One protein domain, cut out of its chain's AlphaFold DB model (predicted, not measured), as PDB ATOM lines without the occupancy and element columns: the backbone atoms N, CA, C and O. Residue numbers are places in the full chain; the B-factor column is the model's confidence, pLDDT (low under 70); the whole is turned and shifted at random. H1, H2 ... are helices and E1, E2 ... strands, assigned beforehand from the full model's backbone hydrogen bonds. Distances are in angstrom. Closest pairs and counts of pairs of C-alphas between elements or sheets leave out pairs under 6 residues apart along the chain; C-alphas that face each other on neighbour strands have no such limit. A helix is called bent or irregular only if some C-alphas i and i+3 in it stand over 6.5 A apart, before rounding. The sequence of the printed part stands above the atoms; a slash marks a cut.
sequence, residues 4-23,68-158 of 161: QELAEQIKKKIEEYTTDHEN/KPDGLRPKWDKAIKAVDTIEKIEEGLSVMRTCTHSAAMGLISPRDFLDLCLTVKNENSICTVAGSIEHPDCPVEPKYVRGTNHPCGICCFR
ATOM      1  N   GLN A   4     -19.294  39.734  12.822       95.88
ATOM      2  CA  GLN A   4     -18.982  39.264  14.167       95.88
ATOM      3  C   GLN A   4     -18.733  37.752  14.165       95.88
ATOM      4  O   GLN A   4     -17.742  37.296  14.733       95.88
ATOM      5  N   GLU A   5     -19.557  36.982  13.452       96.50
ATOM      6  CA  GLU A   5     -19.325  35.542  13.273       96.50
ATOM      7  C   GLU A   5     -17.962  35.248  12.621       96.50
ATOM      8  O   GLU A   5     -17.211  34.400  13.109       96.50
ATOM      9  N   LEU A   6     -17.601  35.979  11.560       97.38
ATOM     10  CA  LEU A   6     -16.287  35.856  10.922       97.38
ATOM     11  C   LEU A   6     -15.149  36.216  11.890       97.38
ATOM     12  O   LEU A   6     -14.152  35.497  11.961       97.38
ATOM     13  N   ALA A   7     -15.292  37.299  12.654       98.06
ATOM     14  CA  ALA A   7     -14.285  37.718  13.625       98.06
ATOM     15  C   ALA A   7     -14.038  36.644  14.700       98.06
ATOM     16  O   ALA A   7     -12.882  36.345  15.008       98.06
ATOM     17  N   GLU A   8     -15.094  36.006  15.214       97.44
ATOM     18  CA  GLU A   8     -14.968  34.910  16.183       97.44
ATOM     19  C   GLU A   8     -14.331  33.653  15.568       97.44
ATOM     20  O   GLU A   8     -13.490  33.011  16.204       97.44
ATOM     21  N   GLN A   9     -14.642  33.319  14.310       97.25
ATOM     22  CA  GLN A   9     -13.974  32.215  13.604       97.25
ATOM     23  C   GLN A   9     -12.472  32.475  13.428       97.25
ATOM     24  O   GLN A   9     -11.654  31.590  13.694       97.25
ATOM     25  N   ILE A  10     -12.098  33.694  13.023       98.19
ATOM     26  CA  ILE A  10     -10.697  34.112  12.889       98.19
ATOM     27  C   ILE A  10      -9.994  34.016  14.244       98.19
ATOM     28  O   ILE A  10      -8.925  33.413  14.339       98.19
ATOM     29  N   LYS A  11     -10.598  34.569  15.299       97.94
ATOM     30  CA  LYS A  11     -10.055  34.539  16.661       97.94
ATOM     31  C   LYS A  11      -9.777  33.113  17.128       97.94
ATOM     32  O   LYS A  11      -8.645  32.825  17.513       97.94
ATOM     33  N   LYS A  12     -10.756  32.210  17.007       97.12
ATOM     34  CA  LYS A  12     -10.586  30.791  17.349       97.12
ATOM     35  C   LYS A  12      -9.421  30.161  16.582       97.12
ATOM     36  O   LYS A  12      -8.641  29.398  17.145       97.12
ATOM     37  N   LYS A  13      -9.254  30.514  15.307       96.69
ATOM     38  CA  LYS A  13      -8.148  30.005  14.491       96.69
ATOM     39  C   LYS A  13      -6.779  30.482  14.984       96.69
ATOM     40  O   LYS A  13      -5.819  29.715  14.973       96.69
ATOM     41  N   ILE A  14      -6.679  31.724  15.457       96.69
ATOM     42  CA  ILE A  14      -5.449  32.243  16.073       96.69
ATOM     43  C   ILE A  14      -5.178  31.588  17.430       96.69
ATOM     44  O   ILE A  14      -4.024  31.273  17.732       96.69
ATOM     45  N   GLU A  15      -6.212  31.314  18.225       95.25
ATOM     46  CA  GLU A  15      -6.086  30.529  19.461       95.25
ATOM     47  C   GLU A  15      -5.536  29.121  19.169       95.25
ATOM     48  O   GLU A  15      -4.589  28.677  19.821       95.25
ATOM     49  N   GLU A  16      -6.027  28.455  18.118       95.12
ATOM     50  CA  GLU A  16      -5.469  27.182  17.641       95.12
ATOM     51  C   GLU A  16      -3.988  27.333  17.249       95.12
ATOM     52  O   GLU A  16      -3.144  26.579  17.721       95.12
ATOM     53  N   TYR A  17      -3.619  28.334  16.441       94.81
ATOM     54  CA  TYR A  17      -2.225  28.522  16.001       94.81
ATOM     55  C   TYR A  17      -1.238  28.872  17.119       94.81
ATOM     56  O   TYR A  17      -0.033  28.646  16.965       94.81
ATOM     57  N   THR A  18      -1.724  29.455  18.212       91.81
ATOM     58  CA  THR A  18      -0.891  29.873  19.349       91.81
ATOM     59  C   THR A  18      -0.718  28.773  20.392       91.81
ATOM     60  O   THR A  18       0.299  28.767  21.082       91.81
ATOM     61  N   THR A  19      -1.652  27.823  20.470       91.12
ATOM     62  CA  THR A  19      -1.619  26.700  21.427       91.12
ATOM     63  C   THR A  19      -1.135  25.388  20.811       91.12
ATOM     64  O   THR A  19      -0.608  24.524  21.510       91.12
ATOM     65  N   ASP A  20      -1.277  25.235  19.497       90.56
ATOM     66  CA  ASP A  20      -0.833  24.056  18.771       90.56
ATOM     67  C   ASP A  20       0.660  24.154  18.432       90.56
ATOM     68  O   ASP A  20       1.097  24.952  17.594       90.56
ATOM     69  N   HIS A  21       1.451  23.307  19.084       86.12
ATOM     70  CA  HIS A  21       2.893  23.203  18.881       86.12
ATOM     71  C   HIS A  21       3.284  22.088  17.899       86.12
ATOM     72  O   HIS A  21       4.473  21.886  17.638       86.12
ATOM     73  N   GLU A  22       2.317  21.386  17.308       89.75
ATOM     74  CA  GLU A  22       2.580  20.266  16.418       89.75
ATOM     75  C   GLU A  22       2.951  20.720  15.000       89.75
ATOM     76  O   GLU A  22       2.412  21.675  14.428       89.75
ATOM     77  N   ASN A  23       3.876  19.972  14.395       91.38
ATOM     78  CA  ASN A  23       4.246  20.062  12.979       91.38
ATOM     79  C   ASN A  23       4.823  21.411  12.503       91.38
ATOM     80  O   ASN A  23       5.016  21.601  11.300       91.38
ATOM     81  N   LYS A  68      -3.058  50.705  12.873       92.75
ATOM     82  CA  LYS A  68      -3.827  51.953  12.971       92.75
ATOM     83  C   LYS A  68      -3.252  53.035  12.043       92.75
ATOM     84  O   LYS A  68      -2.029  53.191  12.045       92.75
ATOM     85  N   PRO A  69      -4.085  53.811  11.312       92.44
ATOM     86  CA  PRO A  69      -3.629  54.850  10.375       92.44
ATOM     87  C   PRO A  69      -2.624  55.835  10.983       92.44
ATOM     88  O   PRO A  69      -1.518  55.998  10.475       92.44
ATOM     89  N   ASP A  70      -2.959  56.392  12.148       90.38
ATOM     90  CA  ASP A  70      -2.110  57.345  12.880       90.38
ATOM     91  C   ASP A  70      -1.257  56.679  13.976       90.38
ATOM     92  O   ASP A  70      -0.723  57.341  14.873       90.38
ATOM     93  N   GLY A  71      -1.154  55.347  13.935       94.31
ATOM     94  CA  GLY A  71      -0.404  54.546  14.895       94.31
ATOM     95  C   GLY A  71       1.113  54.659  14.729       94.31
ATOM     96  O   GLY A  71       1.640  55.378  13.875       94.31
ATOM     97  N   LEU A  72       1.852  53.924  15.561       96.88
ATOM     98  CA  LEU A  72       3.309  53.853  15.426       96.88
ATOM     99  C   LEU A  72       3.728  52.917  14.293       96.88
ATOM    100  O   LEU A  72       4.763  53.166  13.677       96.88
ATOM    101  N   ARG A  73       2.933  51.884  13.976       96.62
ATOM    102  CA  ARG A  73       3.300  50.865  12.986       96.62
ATOM    103  C   ARG A  73       3.714  51.438  11.623       96.62
ATOM    104  O   ARG A  73       4.830  51.134  11.198       96.62
ATOM    105  N   PRO A  74       2.928  52.313  10.961       95.31
ATOM    106  CA  PRO A  74       3.316  52.859   9.657       95.31
ATOM    107  C   PRO A  74       4.588  53.724   9.696       95.31
ATOM    108  O   PRO A  74       5.186  53.983   8.658       95.31
ATOM    109  N   LYS A  75       5.018  54.182  10.883       95.44
ATOM    110  CA  LYS A  75       6.203  55.041  11.043       95.44
ATOM    111  C   LYS A  75       7.516  54.260  11.014       95.44
ATOM    112  O   LYS A  75       8.549  54.848  10.708       95.44
ATOM    113  N   TRP A  76       7.502  52.969  11.357       96.00
ATOM    114  CA  TRP A  76       8.723  52.155  11.442       96.00
ATOM    115  C   TRP A  76       8.704  50.920  10.536       96.00
ATOM    116  O   TRP A  76       9.770  50.484  10.090       96.00
ATOM    117  N   ASP A  77       7.528  50.354  10.250       96.81
ATOM    118  CA  ASP A  77       7.398  49.158   9.423       96.81
ATOM    119  C   ASP A  77       7.592  49.522   7.945       96.81
ATOM    120  O   ASP A  77       6.675  49.963   7.259       96.81
ATOM    121  N   LYS A  78       8.814  49.317   7.440       96.06
ATOM    122  CA  LYS A  78       9.209  49.651   6.059       96.06
ATOM    123  C   LYS A  78       8.423  48.891   4.987       96.06
ATOM    124  O   LYS A  78       8.510  49.253   3.813       96.06
ATOM    125  N   ALA A  79       7.713  47.820   5.348       96.06
ATOM    126  CA  ALA A  79       6.847  47.113   4.413       96.06
ATOM    127  C   ALA A  79       5.514  47.845   4.208       96.06
ATOM    128  O   ALA A  79       4.908  47.702   3.145       96.06
ATOM    129  N   ILE A  80       5.068  48.629   5.193       96.88
ATOM    130  CA  ILE A  80       3.788  49.331   5.179       96.88
ATOM    131  C   ILE A  80       3.939  50.683   4.494       96.88
ATOM    132  O   ILE A  80       4.802  51.486   4.828       96.88
ATOM    133  N   LYS A  81       3.056  50.927   3.530       95.69
ATOM    134  CA  LYS A  81       2.951  52.187   2.797       95.69
ATOM    135  C   LYS A  81       1.815  53.063   3.321       95.69
ATOM    136  O   LYS A  81       1.955  54.279   3.352       95.69
ATOM    137  N   ALA A  82       0.685  52.453   3.671       95.44
ATOM    138  CA  ALA A  82      -0.481  53.138   4.220       95.44
ATOM    139  C   ALA A  82      -1.345  52.156   5.016       95.44
ATOM    140  O   ALA A  82      -1.359  50.959   4.715       95.44
ATOM    141  N   VAL A  83      -2.068  52.677   6.003       97.62
ATOM    142  CA  VAL A  83      -3.107  51.964   6.746       97.62
ATOM    143  C   VAL A  83      -4.308  52.896   6.824       97.62
ATOM    144  O   VAL A  83      -4.142  54.037   7.236       97.62
ATOM    145  N   ASP A  84      -5.490  52.408   6.463       97.19
ATOM    146  CA  ASP A  84      -6.742  53.162   6.468       97.19
ATOM    147  C   ASP A  84      -7.821  52.369   7.217       97.19
ATOM    148  O   ASP A  84      -7.911  51.147   7.085       97.19
ATOM    149  N   THR A  85      -8.667  53.053   7.987       97.56
ATOM    150  CA  THR A  85      -9.896  52.457   8.535       97.56
ATOM    151  C   THR A  85     -11.025  52.705   7.545       97.56
ATOM    152  O   THR A  85     -11.407  53.853   7.330       97.56
ATOM    153  N   ILE A  86     -11.543  51.638   6.938       97.88
ATOM    154  CA  ILE A  86     -12.636  51.711   5.958       97.88
ATOM    155  C   ILE A  86     -13.982  51.786   6.674       97.88
ATOM    156  O   ILE A  86     -14.833  52.597   6.327       97.88
ATOM    157  N   GLU A  87     -14.149  50.970   7.711       97.62
ATOM    158  CA  GLU A  87     -15.372  50.908   8.499       97.62
ATOM    159  C   GLU A  87     -15.013  50.608   9.950       97.62
ATOM    160  O   GLU A  87     -14.298  49.645  10.242       97.62
ATOM    161  N   LYS A  88     -15.537  51.414  10.872       97.06
ATOM    162  CA  LYS A  88     -15.500  51.110  12.299       97.06
ATOM    163  C   LYS A  88     -16.834  50.485  12.687       97.06
ATOM    164  O   LYS A  88     -17.852  51.167  12.625       97.06
ATOM    165  N   ILE A  89     -16.809  49.214  13.079       97.12
ATOM    166  CA  ILE A  89     -18.020  48.447  13.405       97.12
ATOM    167  C   ILE A  89     -18.365  48.657  14.880       97.12
ATOM    168  O   ILE A  89     -19.449  49.127  15.208       97.12
ATOM    169  N   GLU A  90     -17.404  48.389  15.764       96.25
ATOM    170  CA  GLU A  90     -17.512  48.619  17.206       96.25
ATOM    171  C   GLU A  90     -16.118  48.820  17.824       96.25
ATOM    172  O   GLU A  90     -15.124  49.028  17.120       96.25
ATOM    173  N   GLU A  91     -16.026  48.845  19.152       94.69
ATOM    174  CA  GLU A  91     -14.733  48.934  19.821       94.69
ATOM    175  C   GLU A  91     -13.906  47.668  19.565       94.69
ATOM    176  O   GLU A  91     -14.352  46.553  19.802       94.69
ATOM    177  N   GLY A  92     -12.694  47.844  19.039       95.12
ATOM    178  CA  GLY A  92     -11.793  46.738  18.719       95.12
ATOM    179  C   GLY A  92     -12.079  46.018  17.398       95.12
ATOM    180  O   GLY A  92     -11.161  45.368  16.908       95.12
ATOM    181  N   LEU A  93     -13.262  46.166  16.787       97.88
ATOM    182  CA  LEU A  93     -13.634  45.520  15.520       97.88
ATOM    183  C   LEU A  93     -13.785  46.540  14.382       97.88
ATOM    184  O   LEU A  93     -14.582  47.481  14.457       97.88
ATOM    185  N   SER A  94     -13.014  46.390  13.307       98.06
ATOM    186  CA  SER A  94     -13.021  47.323  12.169       98.06
ATOM    187  C   SER A  94     -12.581  46.652  10.869       98.06
ATOM    188  O   SER A  94     -11.797  45.707  10.889       98.06
ATOM    189  N   VAL A  95     -13.038  47.172   9.731       98.19
ATOM    190  CA  VAL A  95     -12.486  46.832   8.414       98.19
ATOM    191  C   VAL A  95     -11.336  47.785   8.116       98.19
ATOM    192  O   VAL A  95     -11.514  49.006   8.061       98.19
ATOM    193  N   MET A  96     -10.149  47.222   7.922       98.00
ATOM    194  CA  MET A  96      -8.906  47.959   7.742       98.00
ATOM    195  C   MET A  96      -8.317  47.659   6.371       98.00
ATOM    196  O   MET A  96      -8.237  46.503   5.953       98.00
ATOM    197  N   ARG A  97      -7.840  48.699   5.689       98.12
ATOM    198  CA  ARG A  97      -7.034  48.553   4.482       98.12
ATOM    199  C   ARG A  97      -5.570  48.779   4.818       98.12
ATOM    200  O   ARG A  97      -5.217  49.802   5.389       98.12
ATOM    201  N   THR A  98      -4.705  47.858   4.415       98.00
ATOM    202  CA  THR A  98      -3.250  47.999   4.544       98.00
ATOM    203  C   THR A  98      -2.615  47.930   3.163       98.00
ATOM    204  O   THR A  98      -2.754  46.929   2.469       98.00
ATOM    205  N   CYS A  99      -1.886  48.969   2.760       97.62
ATOM    206  CA  CYS A  99      -1.102  48.970   1.526       97.62
ATOM    207  C   CYS A  99       0.370  48.703   1.835       97.62
ATOM    208  O   CYS A  99       0.927  49.297   2.760       97.62
ATOM    209  N   THR A 100       1.032  47.885   1.021       98.00
ATOM    210  CA  THR A 100       2.454  47.563   1.172       98.00
ATOM    211  C   THR A 100       3.304  48.128   0.042       98.00
ATOM    212  O   THR A 100       2.839  48.362  -1.078       98.00
ATOM    213  N   HIS A 101       4.583  48.354   0.332       97.31
ATOM    214  CA  HIS A 101       5.597  48.561  -0.698       97.31
ATOM    215  C   HIS A 101       5.895  47.253  -1.450       97.31
ATOM    216  O   HIS A 101       5.540  46.159  -1.011       97.31
ATOM    217  N   SER A 102       6.574  47.358  -2.595       96.88
ATOM    218  CA  SER A 102       7.107  46.181  -3.285       96.88
ATOM    219  C   SER A 102       8.123  45.448  -2.407       96.88
ATOM    220  O   SER A 102       8.940  46.086  -1.741       96.88
ATOM    221  N   ALA A 103       8.135  44.122  -2.470       95.81
ATOM    222  CA  ALA A 103       9.064  43.276  -1.727       95.81
ATOM    223  C   ALA A 103      10.038  42.538  -2.662       95.81
ATOM    224  O   ALA A 103       9.926  42.607  -3.888       95.81
ATOM    225  N   ALA A 104      11.012  41.840  -2.068       94.38
ATOM    226  CA  ALA A 104      12.004  41.026  -2.778       94.38
ATOM    227  C   ALA A 104      12.692  41.781  -3.935       94.38
ATOM    228  O   ALA A 104      12.715  41.315  -5.070       94.38
ATOM    229  N   MET A 105      13.212  42.981  -3.646       93.50
ATOM    230  CA  MET A 105      13.877  43.850  -4.631       93.50
ATOM    231  C   MET A 105      13.016  44.158  -5.871       93.50
ATOM    232  O   MET A 105      13.536  44.305  -6.972       93.50
ATOM    233  N   GLY A 106      11.694  44.251  -5.696       94.06
ATOM    234  CA  GLY A 106      10.753  44.582  -6.769       94.06
ATOM    235  C   GLY A 106      10.160  43.373  -7.492       94.06
ATOM    236  O   GLY A 106       9.241  43.552  -8.286       94.06
ATOM    237  N   LEU A 107      10.609  42.148  -7.187       97.31
ATOM    238  CA  LEU A 107      10.025  40.922  -7.750       97.31
ATOM    239  C   LEU A 107       8.569  40.715  -7.308       97.31
ATOM    240  O   LEU A 107       7.774  40.109  -8.021       97.31
ATOM    241  N   ILE A 108       8.219  41.220  -6.126       97.31
ATOM    242  CA  ILE A 108       6.878  41.146  -5.554       97.31
ATOM    243  C   ILE A 108       6.288  42.558  -5.601       97.31
ATOM    244  O   ILE A 108       6.725  43.442  -4.866       97.31
ATOM    245  N   SER A 109       5.306  42.774  -6.478       97.38
ATOM    246  CA  SER A 109       4.588  44.050  -6.636       97.38
ATOM    247  C   SER A 109       3.947  44.580  -5.331       97.38
ATOM    248  O   SER A 109       3.729  43.828  -4.380       97.38
ATOM    249  N   PRO A 110       3.608  45.872  -5.239       97.94
ATOM    250  CA  PRO A 110       2.798  46.388  -4.135       97.94
ATOM    251  C   PRO A 110       1.454  45.655  -4.011       97.94
ATOM    252  O   PRO A 110       0.834  45.307  -5.023       97.94
ATOM    253  N   ARG A 111       0.988  45.447  -2.776       98.44
ATOM    254  CA  ARG A 111      -0.326  44.856  -2.489       98.44
ATOM    255  C   ARG A 111      -1.165  45.774  -1.615       98.44
ATOM    256  O   ARG A 111      -0.617  46.570  -0.854       98.44
ATOM    257  N   ASP A 112      -2.477  45.630  -1.714       98.12
ATOM    258  CA  ASP A 112      -3.394  46.085  -0.679       98.12
ATOM    259  C   ASP A 112      -4.105  44.883  -0.058       98.12
ATOM    260  O   ASP A 112      -4.373  43.887  -0.723       98.12
ATOM    261  N   PHE A 113      -4.361  44.959   1.238       98.31
ATOM    262  CA  PHE A 113      -5.085  43.957   2.008       98.31
ATOM    263  C   PHE A 113      -6.286  44.651   2.621       98.31
ATOM    264  O   PHE A 113      -6.138  45.756   3.144       98.31
ATOM    265  N   LEU A 114      -7.453  44.031   2.515       98.44
ATOM    266  CA  LEU A 114      -8.689  44.524   3.098       98.44
ATOM    267  C   LEU A 114      -9.167  43.468   4.082       98.44
ATOM    268  O   LEU A 114      -9.663  42.420   3.671       98.44
ATOM    269  N   ASP A 115      -8.959  43.732   5.365       98.56
ATOM    270  CA  ASP A 115      -9.127  42.738   6.413       98.56
ATOM    271  C   ASP A 115     -10.134  43.217   7.455       98.56
ATOM    272  O   ASP A 115     -10.151  44.387   7.847       98.56
ATOM    273  N   LEU A 116     -10.969  42.293   7.922       98.62
ATOM    274  CA  LEU A 116     -11.710  42.461   9.158       98.62
ATOM    275  C   LEU A 116     -10.742  42.206  10.312       98.62
ATOM    276  O   LEU A 116     -10.221  41.100  10.440       98.62
ATOM    277  N   CYS A 117     -10.505  43.220  11.134       98.44
ATOM    278  CA  CYS A 117      -9.566  43.186  12.248       98.44
ATOM    279  C   CYS A 117     -10.320  43.260  13.576       98.44
ATOM    280  O   CYS A 117     -11.102  44.190  13.781       98.44
ATOM    281  N   LEU A 118     -10.028  42.332  14.486       98.44
ATOM    282  CA  LEU A 118     -10.513  42.321  15.863       98.44
ATOM    283  C   LEU A 118      -9.332  42.438  16.833       98.44
ATOM    284  O   LEU A 118      -8.379  41.661  16.770       98.44
ATOM    285  N   THR A 119      -9.406  43.388  17.759       98.12
ATOM    286  CA  THR A 119      -8.480  43.486  18.889       98.12
ATOM    287  C   THR A 119      -9.028  42.693  20.067       98.12
ATOM    288  O   THR A 119     -10.111  42.982  20.566       98.12
ATOM    289  N   VAL A 120      -8.263  41.705  20.523       96.94
ATOM    290  CA  VAL A 120      -8.609  40.837  21.653       96.94
ATOM    291  C   VAL A 120      -7.629  41.111  22.783       96.94
ATOM    292  O   VAL A 120      -6.415  41.028  22.586       96.94
ATOM    293  N   LYS A 121      -8.148  41.433  23.966       96.00
ATOM    294  CA  LYS A 121      -7.344  41.664  25.165       96.00
ATOM    295  C   LYS A 121      -7.775  40.713  26.272       96.00
ATOM    296  O   LYS A 121      -8.923  40.749  26.703       96.00
ATOM    297  N   ASN A 122      -6.817  39.933  26.754       92.25
ATOM    298  CA  ASN A 122      -6.966  39.018  27.879       92.25
ATOM    299  C   ASN A 122      -5.993  39.433  28.999       92.25
ATOM    300  O   ASN A 122      -5.227  40.383  28.851       92.25
ATOM    301  N   GLU A 123      -5.992  38.712  30.121       90.69
ATOM    302  CA  GLU A 123      -5.137  39.030  31.279       90.69
ATOM    303  C   GLU A 123      -3.636  39.050  30.941       90.69
ATOM    304  O   GLU A 123      -2.894  39.892  31.446       90.69
ATOM    305  N   ASN A 124      -3.201  38.147  30.058       92.19
ATOM    306  CA  ASN A 124      -1.787  37.939  29.729       92.19
ATOM    307  C   ASN A 124      -1.434  38.288  28.283       92.19
ATOM    308  O   ASN A 124      -0.293  38.075  27.870       92.19
ATOM    309  N   SER A 125      -2.379  38.786  27.485       95.69
ATOM    310  CA  SER A 125      -2.112  39.066  26.078       95.69
ATOM    311  C   SER A 125      -2.974  40.171  25.496       95.69
ATOM    312  O   SER A 125      -4.098  40.431  25.924       95.69
ATOM    313  N   ILE A 126      -2.429  40.797  24.461       97.69
ATOM    314  CA  ILE A 126      -3.164  41.669  23.557       97.69
ATOM    315  C   ILE A 126      -2.833  41.269  22.121       97.69
ATOM    316  O   ILE A 126      -1.663  41.124  21.754       97.69
ATOM    317  N   CYS A 127      -3.869  41.040  21.323       97.81
ATOM    318  CA  CYS A 127      -3.757  40.561  19.957       97.81
ATOM    319  C   CYS A 127      -4.576  41.428  19.004       97.81
ATOM    320  O   CYS A 127      -5.671  41.859  19.351       97.81
ATOM    321  N   THR A 128      -4.099  41.583  17.770       98.06
ATOM    322  CA  THR A 128      -4.963  41.880  16.625       98.06
ATOM    323  C   THR A 128      -5.067  40.615  15.795       98.06
ATOM    324  O   THR A 128      -4.049  40.120  15.307       98.06
ATOM    325  N   VAL A 129      -6.281  40.102  15.630       98.44
ATOM    326  CA  VAL A 129      -6.588  38.996  14.722       98.44
ATOM    327  C   VAL A 129      -7.287  39.551  13.491       98.44
ATOM    328  O   VAL A 129      -8.037  40.522  13.589       98.44
ATOM    329  N   ALA A 130      -7.002  38.987  12.325       98.50
ATOM    330  CA  ALA A 130      -7.450  39.526  11.055       98.50
ATOM    331  C   ALA A 130      -7.713  38.432  10.018       98.50
ATOM    332  O   ALA A 130      -7.122  37.352  10.053       98.50
ATOM    333  N   GLY A 131      -8.591  38.732   9.072       98.31
ATOM    334  CA  GLY A 131      -8.858  37.897   7.909       98.31
ATOM    335  C   GLY A 131      -9.520  38.719   6.816       98.31
ATOM    336  O   GLY A 131     -10.259  39.662   7.104       98.31
ATOM    337  N   SER A 132      -9.231  38.390   5.561       98.06
ATOM    338  CA  SER A 132      -9.692  39.192   4.435       98.06
ATOM    339  C   SER A 132     -11.205  39.188   4.287       98.06
ATOM    340  O   SER A 132     -11.878  38.175   4.476       98.06
ATOM    341  N   ILE A 133     -11.724  40.350   3.909       97.88
ATOM    342  CA  ILE A 133     -13.141  40.600   3.683       97.88
ATOM    343  C   ILE A 133     -13.316  41.472   2.439       97.88
ATOM    344  O   ILE A 133     -12.423  42.225   2.047       97.88
ATOM    345  N   GLU A 134     -14.479  41.381   1.807       96.50
ATOM    346  CA  GLU A 134     -14.887  42.310   0.757       96.50
ATOM    347  C   GLU A 134     -15.671  43.481   1.354       96.50
ATOM    348  O   GLU A 134     -16.451  43.313   2.293       96.50
ATOM    349  N   HIS A 135     -15.491  44.678   0.794       96.06
ATOM    350  CA  HIS A 135     -16.247  45.861   1.194       96.06
ATOM    351  C   HIS A 135     -16.567  46.726  -0.034       96.06
ATOM    352  O   HIS A 135     -15.647  47.019  -0.805       96.06
ATOM    353  N   PRO A 136     -17.826  47.165  -0.230       95.06
ATOM    354  CA  PRO A 136     -18.223  47.936  -1.411       95.06
ATOM    355  C   PRO A 136     -17.468  49.266  -1.540       95.06
ATOM    356  O   PRO A 136     -17.099  49.649  -2.647       95.06
ATOM    357  N   ASP A 137     -17.158  49.920  -0.417       95.56
ATOM    358  CA  ASP A 137     -16.425  51.199  -0.405       95.56
ATOM    359  C   ASP A 137     -14.909  51.050  -0.625       95.56
ATOM    360  O   ASP A 137     -14.183  52.041  -0.678       95.56
ATOM    361  N   CYS A 138     -14.403  49.818  -0.756       96.44
ATOM    362  CA  CYS A 138     -12.987  49.554  -1.005       96.44
ATOM    363  C   CYS A 138     -12.781  48.524  -2.138       96.44
ATOM    364  O   CYS A 138     -12.238  47.428  -1.919       96.44
ATOM    365  N   PRO A 139     -13.197  48.863  -3.377       95.12
ATOM    366  CA  PRO A 139     -12.998  47.998  -4.533       95.12
ATOM    367  C   PRO A 139     -11.506  47.817  -4.849       95.12
ATOM    368  O   PRO A 139     -10.640  48.537  -4.349       95.12
ATOM    369  N   VAL A 140     -11.192  46.832  -5.691       94.62
ATOM    370  CA  VAL A 140      -9.813  46.590  -6.135       94.62
ATOM    371  C   VAL A 140      -9.313  47.777  -6.958       94.62
ATOM    372  O   VAL A 140      -9.962  48.211  -7.909       94.62
ATOM    373  N   GLU A 141      -8.132  48.284  -6.616       91.88
ATOM    374  CA  GLU A 141      -7.488  49.381  -7.338       91.88
ATOM    375  C   GLU A 141      -6.383  48.849  -8.267       91.88
ATOM    376  O   GLU A 141      -5.503  48.133  -7.792       91.88
ATOM    377  N   PRO A 142      -6.312  49.262  -9.549       92.06
ATOM    378  CA  PRO A 142      -5.342  48.716 -10.512       92.06
ATOM    379  C   PRO A 142      -3.860  48.844 -10.123       92.06
ATOM    380  O   PRO A 142      -3.021  48.097 -10.617       92.06
ATOM    381  N   LYS A 143      -3.513  49.804  -9.255       94.56
ATOM    382  CA  LYS A 143      -2.130  50.028  -8.792       94.56
ATOM    383  C   LYS A 143      -1.653  49.005  -7.751       94.56
ATOM    384  O   LYS A 143      -0.463  48.995  -7.434       94.56
ATOM    385  N   TYR A 144      -2.554  48.193  -7.202       96.94
ATOM    386  CA  TYR A 144      -2.250  47.164  -6.216       96.94
ATOM    387  C   TYR A 144      -2.762  45.807  -6.687       96.94
ATOM    388  O   TYR A 144      -3.820  45.693  -7.300       96.94
ATOM    389  N   VAL A 145      -2.021  44.752  -6.354       97.81
ATOM    390  CA  VAL A 145      -2.587  43.401  -6.360       97.81
ATOM    391  C   VAL A 145      -3.309  43.207  -5.027       97.81
ATOM    392  O   VAL A 145      -2.655  43.281  -3.986       97.81
ATOM    393  N   ARG A 146      -4.624  42.947  -5.045       98.25
ATOM    394  CA  ARG A 146      -5.389  42.626  -3.830       98.25
ATOM    395  C   ARG A 146      -4.858  41.332  -3.225       98.25
ATOM    396  O   ARG A 146      -4.968  40.265  -3.826       98.25
ATOM    397  N   GLY A 147      -4.237  41.448  -2.061       97.94
ATOM    398  CA  GLY A 147      -3.796  40.318  -1.264       97.94
ATOM    399  C   GLY A 147      -4.961  39.691  -0.506       97.94
ATOM    400  O   GLY A 147      -5.947  40.356  -0.193       97.94
ATOM    401  N   THR A 148      -4.811  38.407  -0.196       97.88
ATOM    402  CA  THR A 148      -5.738  37.659   0.652       97.88
ATOM    403  C   THR A 148      -4.975  37.154   1.864       97.88
ATOM    404  O   THR A 148      -4.051  36.350   1.738       97.88
ATOM    405  N   ASN A 149      -5.368  37.636   3.035       98.25
ATOM    406  CA  ASN A 149      -4.995  37.082   4.319       98.25
ATOM    407  C   ASN A 149      -6.074  36.082   4.742       98.25
ATOM    408  O   ASN A 149      -7.207  36.445   5.054       98.25
ATOM    409  N   HIS A 150      -5.703  34.807   4.778       98.06
ATOM    410  CA  HIS A 150      -6.405  33.823   5.605       98.06
ATOM    411  C   HIS A 150      -6.229  34.192   7.092       98.06
ATOM    412  O   HIS A 150      -5.369  35.034   7.370       98.06
ATOM    413  N   PRO A 151      -6.988  33.596   8.039       98.31
ATOM    414  CA  PRO A 151      -6.894  33.938   9.456       98.31
ATOM    415  C   PRO A 151      -5.446  34.117   9.926       98.31
ATOM    416  O   PRO A 151      -4.631  33.195   9.877       98.31
ATOM    417  N   CYS A 152      -5.115  35.339  10.324       98.31
ATOM    418  CA  CYS A 152      -3.781  35.745  10.734       98.31
ATOM    419  C   CYS A 152      -3.868  36.720  11.912       98.31
ATOM    420  O   CYS A 152      -4.949  37.105  12.354       98.31
ATOM    421  N   GLY A 153      -2.726  37.100  12.471       97.50
ATOM    422  CA  GLY A 153      -2.718  38.067  13.555       97.50
ATOM    423  C   GLY A 153      -1.340  38.315  14.130       97.50
ATOM    424  O   GLY A 153      -0.357  37.670  13.760       97.50
ATOM    425  N   ILE A 154      -1.296  39.260  15.059       97.75
ATOM    426  CA  ILE A 154      -0.144  39.531  15.908       97.75
ATOM    427  C   ILE A 154      -0.597  39.515  17.359       97.75
ATOM    428  O   ILE A 154      -1.617  40.110  17.694       97.75
ATOM    429  N   CYS A 155       0.158  38.829  18.208       97.62
ATOM    430  CA  CYS A 155      -0.140  38.690  19.624       97.62
ATOM    431  C   CYS A 155       1.086  39.052  20.451       97.62
ATOM    432  O   CYS A 155       2.174  38.522  20.230       97.62
ATOM    433  N   CYS A 156       0.896  39.943  21.417       97.81
ATOM    434  CA  CYS A 156       1.887  40.276  22.428       97.81
ATOM    435  C   CYS A 156       1.499  39.547  23.713       97.81
ATOM    436  O   CYS A 156       0.494  39.891  24.335       97.81
ATOM    437  N   PHE A 157       2.280  38.539  24.092       96.44
ATOM    438  CA  PHE A 157       2.080  37.776  25.321       96.44
ATOM    439  C   PHE A 157       3.000  38.294  26.421       96.44
ATOM    440  O   PHE A 157       4.168  38.604  26.176       96.44
ATOM    441  N   ARG A 158       2.484  38.358  27.647       95.44
ATOM    442  CA  ARG A 158       3.318  38.464  28.837       95.44
ATOM    443  C   ARG A 158       4.069  37.147  29.006       95.44
ATOM    444  O   ARG A 158       3.462  36.082  28.978       95.44
TER     445      ARG A 158
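AT A GLANCE: This is residues 4 to 23 and 68 to 158 of the 161 residues of the protein "stAR-related lipid transfer protein 5-like" of Lingula unguis (UniProt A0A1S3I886). A twisted sheet of six strands has the long helix H1 lying across one of its faces, over E3, E4 and E6, while the short helix H2 only grazes the sheet near E1. The long, bent strand E3 runs through the middle of the sheet, where the sheet branches: E2 is on one side of E3, E4 and short E5 on the other, and E6 beyond E4. The printed part has 111 residues, with two named helices and six named strands; along the chain H1 and H2 come first and the strands E1 to E6 follow, the class is mixed, helices and strands, and the neighbour pairs of the branched sheet are antiparallel but for E3 and E5, which are parallel. The whole is compact, with a radius of gyration of the C-alphas of 14.6 A, and rounded, spanning 40 by 32 by 27 A.

IN THESE COORDINATES: Find C-alpha 4 at (-18.982, 39.264, 14.167); from there H1, residues 4 to 19, runs 22.6 A. Beyond the cut, look for H2 at residues 73 to 76, then E1, residues 80 to 88, 20.6 A long, and E2, residues 93 to 100, 21.7 A long. C-alpha 111 at (-0.326, 44.856, -2.489) begins E3, residues 111 to 121, which covers 28.7 A and bends by 59 degrees at residue 114. E4, residues 125 to 132, measures 22.9 A; E5 is residues 145 to 147. E6, residues 152 to 157, measures 15.9 A and ends at C-alpha 157 at (2.080, 37.776, 25.321).

HOW THE PARTS SIT: Start with the meander E1 E2 E3 E4, each strand the antiparallel neighbour of the one before; its successive pairs are hairpins. Between E1 and E2 look at N 84 and O 97, 2.8 A; between E2 and E3 at N 96 and O 115, 2.8 A; between E3 and E4 at N 118 and O 129, 2.8 A. E5 is parallel to E3, with N 147 and O 112 at 2.8 A. E6 is antiparallel to E4, with N 154 and O 128 at 2.9 A. E1, E5 and E6 are edge strands, and E1 and E6 are apart. H1 is on the sheet at a height of 8.5 A and runs across the strands, at 77 degrees to E3 on the local plane. Its closest C-alphas to E4 are those of Lys 11 and Val 129, 6.0 A. H2 comes closest to E1 at the C-alphas of Pro 74 and Ile 80, 5.7 A. In H1 every O i to N i+4 pair is within hydrogen-bond range; H2 is too short for one.

THE WHOLE: The C-alphas of Glu 123 and Pro 142 are the two farthest apart, at 42.9 A. Residues 24 to 67 are not printed, and C-alphas 23 and 68 are 32.9 A apart across that cut. Of the links printed whole, the one from E4 to E5, residues 133 to 144, is long. The mean pLDDT of the printed part of this model is 96.2, and no printed residue is under 70.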